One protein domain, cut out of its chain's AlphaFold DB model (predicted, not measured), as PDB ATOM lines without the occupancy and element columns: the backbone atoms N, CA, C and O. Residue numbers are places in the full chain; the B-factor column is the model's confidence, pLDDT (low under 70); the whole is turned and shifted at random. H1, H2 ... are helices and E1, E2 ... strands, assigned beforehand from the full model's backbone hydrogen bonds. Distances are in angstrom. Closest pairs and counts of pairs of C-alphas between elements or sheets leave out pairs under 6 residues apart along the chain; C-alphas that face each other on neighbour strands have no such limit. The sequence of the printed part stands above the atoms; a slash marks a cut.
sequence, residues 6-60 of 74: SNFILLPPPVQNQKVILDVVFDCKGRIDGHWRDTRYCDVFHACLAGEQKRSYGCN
ATOM      1  N   SER A   6     214.943 148.459 219.793       48.25
ATOM      2  CA  SER A   6     216.144 148.056 219.044       48.25
ATOM      3  C   SER A   6     216.404 146.541 219.106       48.25
ATOM      4  O   SER A   6     216.809 145.926 218.123       48.25
ATOM      5  N   ASN A   7     216.074 145.894 220.229       50.66
ATOM      6  CA  ASN A   7     216.319 144.458 220.393       50.66
ATOM      7  C   ASN A   7     215.364 143.571 219.577       50.66
ATOM      8  O   ASN A   7     215.777 142.504 219.140       50.66
ATOM      9  N   PHE A   8     214.123 144.000 219.323       51.78
ATOM     10  CA  PHE A   8     213.134 143.200 218.578       51.78
ATOM     11  C   PHE A   8     213.281 143.287 217.051       51.78
ATOM     12  O   PHE A   8     212.730 142.454 216.343       51.78
ATOM     13  N   ILE A   9     214.003 144.287 216.533       53.50
ATOM     14  CA  ILE A   9     214.320 144.398 215.097       53.50
ATOM     15  C   ILE A   9     215.594 143.602 214.761       53.50
ATOM     16  O   ILE A   9     215.765 143.119 213.645       53.50
ATOM     17  N   LEU A  10     216.504 143.453 215.729       53.62
ATOM     18  CA  LEU A  10     217.744 142.684 215.571       53.62
ATOM     19  C   LEU A  10     217.549 141.188 215.840       53.62
ATOM     20  O   LEU A  10     218.190 140.346 215.196       53.62
ATOM     21  N   LEU A  11     216.671 140.860 216.787       50.12
ATOM     22  CA  LEU A  11     216.255 139.494 217.042       50.12
ATOM     23  C   LEU A  11     215.153 139.151 216.046       50.12
ATOM     24  O   LEU A  11     214.166 139.882 215.973       50.12
ATOM     25  N   PRO A  12     215.291 138.063 215.271       51.25
ATOM     26  CA  PRO A  12     214.165 137.593 214.491       51.25
ATOM     27  C   PRO A  12     212.983 137.396 215.455       51.25
ATOM     28  O   PRO A  12     213.211 137.005 216.610       51.25
ATOM     29  N   PRO A  13     211.727 137.638 215.032       53.09
ATOM     30  CA  PRO A  13     210.607 137.053 215.758       53.09
ATOM     31  C   PRO A  13     210.935 135.568 216.011       53.09
ATOM     32  O   PRO A  13     211.627 134.972 215.182       53.09
ATOM     33  N   PRO A  14     210.532 134.970 217.145       53.38
ATOM     34  CA  PRO A  14     210.822 133.572 217.450       53.38
ATOM     35  C   PRO A  14     210.074 132.655 216.468       53.38
ATOM     36  O   PRO A  14     209.055 132.061 216.783       53.38
ATOM     37  N   VAL A  15     210.579 132.568 215.243       52.19
ATOM     38  CA  VAL A  15     210.227 131.605 214.211       52.19
ATOM     39  C   VAL A  15     211.486 130.781 214.029       52.19
ATOM     40  O   VAL A  15     212.495 131.257 213.513       52.19
ATOM     41  N   GLN A  16     211.445 129.551 214.526       51.72
ATOM     42  CA  GLN A  16     212.559 128.605 214.635       51.72
ATOM     43  C   GLN A  16     213.212 128.184 213.298       51.72
ATOM     44  O   GLN A  16     213.984 127.235 213.292       51.72
ATOM     45  N   ASN A  17     212.982 128.880 212.176       58.84
ATOM     46  CA  ASN A  17     213.360 128.436 210.826       58.84
ATOM     47  C   ASN A  17     213.797 129.582 209.889       58.84
ATOM     48  O   ASN A  17     213.339 129.701 208.751       58.84
ATOM     49  N   GLN A  18     214.695 130.446 210.357       69.62
ATOM     50  CA  GLN A  18     215.226 131.551 209.560       69.62
ATOM     51  C   GLN A  18     216.692 131.308 209.183       69.62
ATOM     52  O   GLN A  18     217.549 131.178 210.057       69.62
ATOM     53  N   LYS A  19     217.002 131.296 207.881       80.12
ATOM     54  CA  LYS A  19     218.383 131.176 207.385       80.12
ATOM     55  C   LYS A  19     218.939 132.557 207.078       80.12
ATOM     56  O   LYS A  19     218.352 133.291 206.291       80.12
ATOM     57  N   VAL A  20     220.081 132.916 207.663       83.62
ATOM     58  CA  VAL A  20     220.784 134.154 207.290       83.62
ATOM     59  C   VAL A  20     221.245 134.054 205.841       83.62
ATOM     60  O   VAL A  20     221.823 133.046 205.432       83.62
ATOM     61  N   ILE A  21     220.971 135.104 205.076       84.81
ATOM     62  CA  ILE A  21     221.400 135.244 203.689       84.81
ATOM     63  C   ILE A  21     222.454 136.344 203.646       84.81
ATOM     64  O   ILE A  21     222.256 137.423 204.206       84.81
ATOM     65  N   LEU A  22     223.576 136.051 203.000       85.75
ATOM     66  CA  LEU A  22     224.667 136.993 202.776       85.75
ATOM     67  C   LEU A  22     224.565 137.568 201.358       85.75
ATOM     68  O   LEU A  22     223.871 137.011 200.510       85.75
ATOM     69  N   ASP A  23     225.226 138.701 201.130       86.00
ATOM     70  CA  ASP A  23     225.432 139.305 199.803       86.00
ATOM     71  C   ASP A  23     224.168 139.719 199.024       86.00
ATOM     72  O   ASP A  23     224.218 139.985 197.824       86.00
ATOM     73  N   VAL A  24     223.023 139.856 199.700       87.44
ATOM     74  CA  VAL A  24     221.821 140.468 199.114       87.44
ATOM     75  C   VAL A  24     221.725 141.909 199.576       87.44
ATOM     76  O   VAL A  24     221.380 142.161 200.728       87.44
ATOM     77  N   VAL A  25     222.017 142.845 198.674       91.06
ATOM     78  CA  VAL A  25     221.908 144.290 198.923       91.06
ATOM     79  C   VAL A  25     220.443 144.719 198.910       91.06
ATOM     80  O   VAL A  25     219.714 144.401 197.966       91.06
ATOM     81  N   PHE A  26     220.044 145.482 199.926       93.06
ATOM     82  CA  PHE A  26     218.715 146.064 200.054       93.06
ATOM     83  C   PHE A  26     218.798 147.513 200.539       93.06
ATOM     84  O   PHE A  26     219.474 147.810 201.523       93.06
ATOM     85  N   ASP A  27     218.096 148.421 199.856       94.25
ATOM     86  CA  ASP A  27     218.078 149.832 200.238       94.25
ATOM     87  C   ASP A  27     217.042 150.100 201.340       94.25
ATOM     88  O   ASP A  27     215.823 149.999 201.139       94.25
ATOM     89  N   CYS A  28     217.558 150.450 202.517       93.38
ATOM     90  CA  CYS A  28     216.778 150.838 203.684       93.38
ATOM     91  C   CYS A  28     216.525 152.353 203.773       93.38
ATOM     92  O   CYS A  28     215.830 152.791 204.692       93.38
ATOM     93  N   LYS A  29     217.036 153.173 202.842       94.75
ATOM     94  CA  LYS A  29     216.831 154.629 202.871       94.75
ATOM     95  C   LYS A  29     215.348 154.985 202.793       94.75
ATOM     96  O   LYS A  29     214.604 154.479 201.958       94.75
ATOM     97  N   GLY A  30     214.918 155.874 203.688       90.50
ATOM     98  CA  GLY A  30     213.525 156.322 203.781       90.50
ATOM     99  C   GLY A  30     212.554 155.282 204.352       90.50
ATOM    100  O   GLY A  30     211.367 155.576 204.484       90.50
ATOM    101  N   ARG A  31     213.030 154.087 204.720       87.38
ATOM    102  CA  ARG A  31     212.217 153.076 205.396       87.38
ATOM    103  C   ARG A  31     212.251 153.297 206.901       87.38
ATOM    104  O   ARG A  31     213.297 153.608 207.466       87.38
ATOM    105  N   ILE A  32     211.104 153.096 207.545       88.56
ATOM    106  CA  ILE A  32     211.049 153.006 209.003       88.56
ATOM    107  C   ILE A  32     211.769 151.742 209.483       88.56
ATOM    108  O   ILE A  32     211.881 150.749 208.752       88.56
ATOM    109  N   ASP A  33     212.232 151.791 210.725       86.31
ATOM    110  CA  ASP A  33     212.859 150.661 211.397       86.31
ATOM    111  C   ASP A  33     211.918 149.446 211.412       86.31
ATOM    112  O   ASP A  33     210.752 149.554 211.800       86.31
ATOM    113  N   GLY A  34     212.409 148.285 210.971       83.88
ATOM    114  CA  GLY A  34     211.584 147.083 210.846       83.88
ATOM    115  C   GLY A  34     212.066 146.097 209.787       83.88
ATOM    116  O   GLY A  34     213.209 146.147 209.338       83.88
ATOM    117  N   HIS A  35     211.174 145.188 209.396       83.88
ATOM    118  CA  HIS A  35     211.463 144.106 208.458       83.88
ATOM    119  C   HIS A  35     210.751 144.324 207.126       83.88
ATOM    120  O   HIS A  35     209.553 144.601 207.090       83.88
ATOM    121  N   TRP A  36     211.484 144.155 206.031       88.38
ATOM    122  CA  TRP A  36     211.014 144.453 204.684       88.38
ATOM    123  C   TRP A  36     211.278 143.282 203.750       88.38
ATOM    124  O   TRP A  36     212.358 142.706 203.779       88.38
ATOM    125  N   ARG A  37     210.297 142.931 202.918       87.88
ATOM    126  CA  ARG A  37     210.442 141.879 201.904       87.88
ATOM    127  C   ARG A  37     211.335 142.363 200.753       87.88
ATOM    128  O   ARG A  37     211.202 143.515 200.336       87.88
ATOM    129  N   ASP A  38     212.196 141.493 200.225       89.56
ATOM    130  CA  ASP A  38     212.918 141.755 198.975       89.56
ATOM    131  C   ASP A  38     211.917 141.833 197.803       89.56
ATOM    132  O   ASP A  38     210.920 141.111 197.752       89.56
ATOM    133  N   THR A  39     212.163 142.722 196.844       87.56
ATOM    134  CA  THR A  39     211.311 142.885 195.653       87.56
ATOM    135  C   THR A  39     211.549 141.814 194.586       87.56
ATOM    136  O   THR A  39     210.728 141.652 193.689       87.56
ATOM    137  N   ARG A  40     212.691 141.125 194.643       87.25
ATOM    138  CA  ARG A  40     213.131 140.084 193.705       87.25
ATOM    139  C   ARG A  40     212.899 138.685 194.264       87.25
ATOM    140  O   ARG A  40     212.579 137.784 193.498       87.25
ATOM    141  N   TYR A  41     213.057 138.509 195.576       84.06
ATOM    142  CA  TYR A  41     212.947 137.210 196.239       84.06
ATOM    143  C   TYR A  41     211.845 137.231 197.300       84.06
ATOM    144  O   TYR A  41     211.986 137.821 198.369       84.06
ATOM    145  N   CYS A  42     210.724 136.573 197.006       82.62
ATOM    146  CA  CYS A  42     209.534 136.600 197.858       82.62
ATOM    147  C   CYS A  42     209.759 136.014 199.258       82.62
ATOM    148  O   CYS A  42     209.014 136.344 200.180       82.62
ATOM    149  N   ASP A  43     210.740 135.133 199.408       82.12
ATOM    150  CA  ASP A  43     211.107 134.430 200.634       82.12
ATOM    151  C   ASP A  43     212.234 135.118 201.419       82.12
ATOM    152  O   ASP A  43     212.580 134.647 202.504       82.12
ATOM    153  N   VAL A  44     212.772 136.237 200.916       86.00
ATOM    154  CA  VAL A  44     213.847 137.004 201.555       86.00
ATOM    155  C   VAL A  44     213.302 138.260 202.223       86.00
ATOM    156  O   VAL A  44     212.486 139.001 201.672       86.00
ATOM    157  N   PHE A  45     213.797 138.515 203.428       87.44
ATOM    158  CA  PHE A  45     213.468 139.679 204.233       87.44
ATOM    159  C   PHE A  45     214.740 140.370 204.731       87.44
ATOM    160  O   PHE A  45     215.771 139.730 204.954       87.44
ATOM    161  N   HIS A  46     214.642 141.679 204.953       89.12
ATOM    162  CA  HIS A  46     215.726 142.553 205.383       89.12
ATOM    163  C   HIS A  46     215.327 143.321 206.635       89.12
ATOM    164  O   HIS A  46     214.271 143.952 206.662       89.12
ATOM    165  N   ALA A  47     216.184 143.307 207.654       87.75
ATOM    166  CA  ALA A  47     216.018 144.188 208.802       87.75
ATOM    167  C   ALA A  47     216.668 145.543 208.497       87.75
ATOM    168  O   ALA A  47     217.877 145.612 208.252       87.75
ATOM    169  N   CYS A  48     215.863 146.598 208.533       90.50
ATOM    170  CA  CYS A  48     216.296 147.979 208.417       90.50
ATOM    171  C   CYS A  48     216.313 148.634 209.797       90.50
ATOM    172  O   CYS A  48     215.343 148.522 210.550       90.50
ATOM    173  N   LEU A  49     217.402 149.334 210.110       87.81
ATOM    174  CA  LEU A  49     217.541 150.127 211.327       87.81
ATOM    175  C   LEU A  49     218.294 151.418 211.006       87.81
ATOM    176  O   LEU A  49     219.407 151.360 210.483       87.81
ATOM    177  N   ALA A  50     217.691 152.563 211.323       90.12
ATOM    178  CA  ALA A  50     218.214 153.901 211.047       90.12
ATOM    179  C   ALA A  50     218.590 154.115 209.567       90.12
ATOM    180  O   ALA A  50     219.592 154.752 209.249       90.12
ATOM    181  N   GLY A  51     217.793 153.559 208.649       89.38
ATOM    182  CA  GLY A  51     218.030 153.661 207.207       89.38
ATOM    183  C   GLY A  51     219.126 152.737 206.661       89.38
ATOM    184  O   GLY A  51     219.426 152.800 205.471       89.38
ATOM    185  N   GLU A  52     219.693 151.856 207.489       91.50
ATOM    186  CA  GLU A  52     220.712 150.885 207.087       91.50
ATOM    187  C   GLU A  52     220.195 149.450 207.133       91.50
ATOM    188  O   GLU A  52     219.457 149.054 208.039       91.50
ATOM    189  N   GLN A  53     220.656 148.643 206.181       90.44
ATOM    190  CA  GLN A  53     220.438 147.206 206.172       90.44
ATOM    191  C   GLN A  53     221.334 146.534 207.216       90.44
ATOM    192  O   GLN A  53     222.558 146.602 207.130       90.44
ATOM    193  N   LYS A  54     220.732 145.851 208.191       89.69
ATOM    194  CA  LYS A  54     221.474 145.143 209.248       89.69
ATOM    195  C   LYS A  54     221.646 143.658 208.968       89.69
ATOM    196  O   LYS A  54     222.683 143.092 209.293       89.69
ATOM    197  N   ARG A  55     220.633 143.015 208.381       85.81
ATOM    198  CA  ARG A  55     220.687 141.592 208.009       85.81
ATOM    199  C   ARG A  55     219.688 141.259 206.915       85.81
ATOM    200  O   ARG A  55     218.635 141.891 206.840       85.81
ATOM    201  N   SER A  56     219.987 140.204 206.166       88.44
ATOM    202  CA  SER A  56     219.054 139.537 205.257       88.44
ATOM    203  C   SER A  56     218.823 138.106 205.705       88.44
ATOM    204  O   SER A  56     219.700 137.469 206.299       88.44
ATOM    205  N   TYR A  57     217.633 137.592 205.442       85.62
ATOM    206  CA  TYR A  57     217.293 136.237 205.815       85.62
ATOM    207  C   TYR A  57     216.166 135.655 204.979       85.62
ATOM    208  O   TYR A  57     215.236 136.356 204.595       85.62
ATOM    209  N   GLY A  58     216.261 134.354 204.740       82.81
ATOM    210  CA  GLY A  58     215.236 133.567 204.083       82.81
ATOM    211  C   GLY A  58     214.303 132.930 205.101       82.81
ATOM    212  O   GLY A  58     214.742 132.505 206.178       82.81
ATOM    213  N   CYS A  59     213.029 132.824 204.745       73.88
ATOM    214  CA  CYS A  59     212.122 131.895 205.399       73.88
ATOM    215  C   CYS A  59     212.385 130.492 204.835       73.88
ATOM    216  O   CYS A  59     212.014 130.198 203.699       73.88
ATOM    217  N   ASN A  60     213.038 129.618 205.608       63.03
ATOM    218  CA  ASN A  60     213.124 128.215 205.221       63.03
ATOM    219  C   ASN A  60     211.775 127.571 205.552       63.03
ATOM    220  O   ASN A  60     211.482 127.302 206.714       63.03
TER     221      ASN A  60
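What this domain is: This is residues 6 to 60 of the 74 residues of the protein "Hypothetical protein" of Rotaria magnacalcarata (UniProt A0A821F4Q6). A strongly twisted sheet of four strands forms the body, with the short helix H1 over one face and the long link of residues 22 to 33 looping past the opposite face from edge strand E1 to edge strand E2. The printed part has 55 residues, with one named helix and four named strands, H1 E1 E2 E3 E4 along the chain. The sheet's order is E1, E4, E3, E2, antiparallel throughout. The class is mostly strand, though under half of the residues are in named elements. The whole is compact and rounded, with a radius of gyration of the C-alphas of 10.4 A and spans of 28 by 26 by 16 A.

Where its parts are: E4, residues 52 to 59, is the longest strand at 20.9 A; C-alpha 59 is at (212.122, 131.895, 205.399). E3, residues 44 to 49, measures 16.8 A, E2, residues 34 to 37, 10.4 A, and E1, residues 18 to 21, 9.3 A. H1, residues 6 to 10, measures 6.6 A and begins at C-alpha 6, (216.144, 148.056, 219.044).

How they stand to each other: E2, E3 and E4 form a meander, each strand the antiparallel neighbour of the one before. With E1, the antiparallel neighbour of E4, they form a Greek key. Within hydrogen-bond range are N 47 and O 55 at 2.9 A across the neighbours E3 and E4, N 46 and O 36 at 2.8 A across the neighbours E3 and E2, and N 58 and O 19 at 2.8 A across the neighbours E4 and E1. E2 and E3 form a hairpin, as do E3 and E4. E1 and E2 are apart. H1 is on the sheet, over E3, at a height of 8.2 A over the sheet; the closest C-alphas of H1 and E3, those of Ile 9 and Ala 47, are 6.5 A apart. In H1 every O i to N i+4 pair is within hydrogen-bond range.

The domain as a whole: The C-alphas farthest apart, those of Gln 16 and Gly 30, are 29.8 A apart. The printed part has no cut. The link from E1 to E2 is long, and that from E3 to E4 is tight. The mean pLDDT of the printed part is 78.9; residues 6 to 18 and residue 60 are under 70.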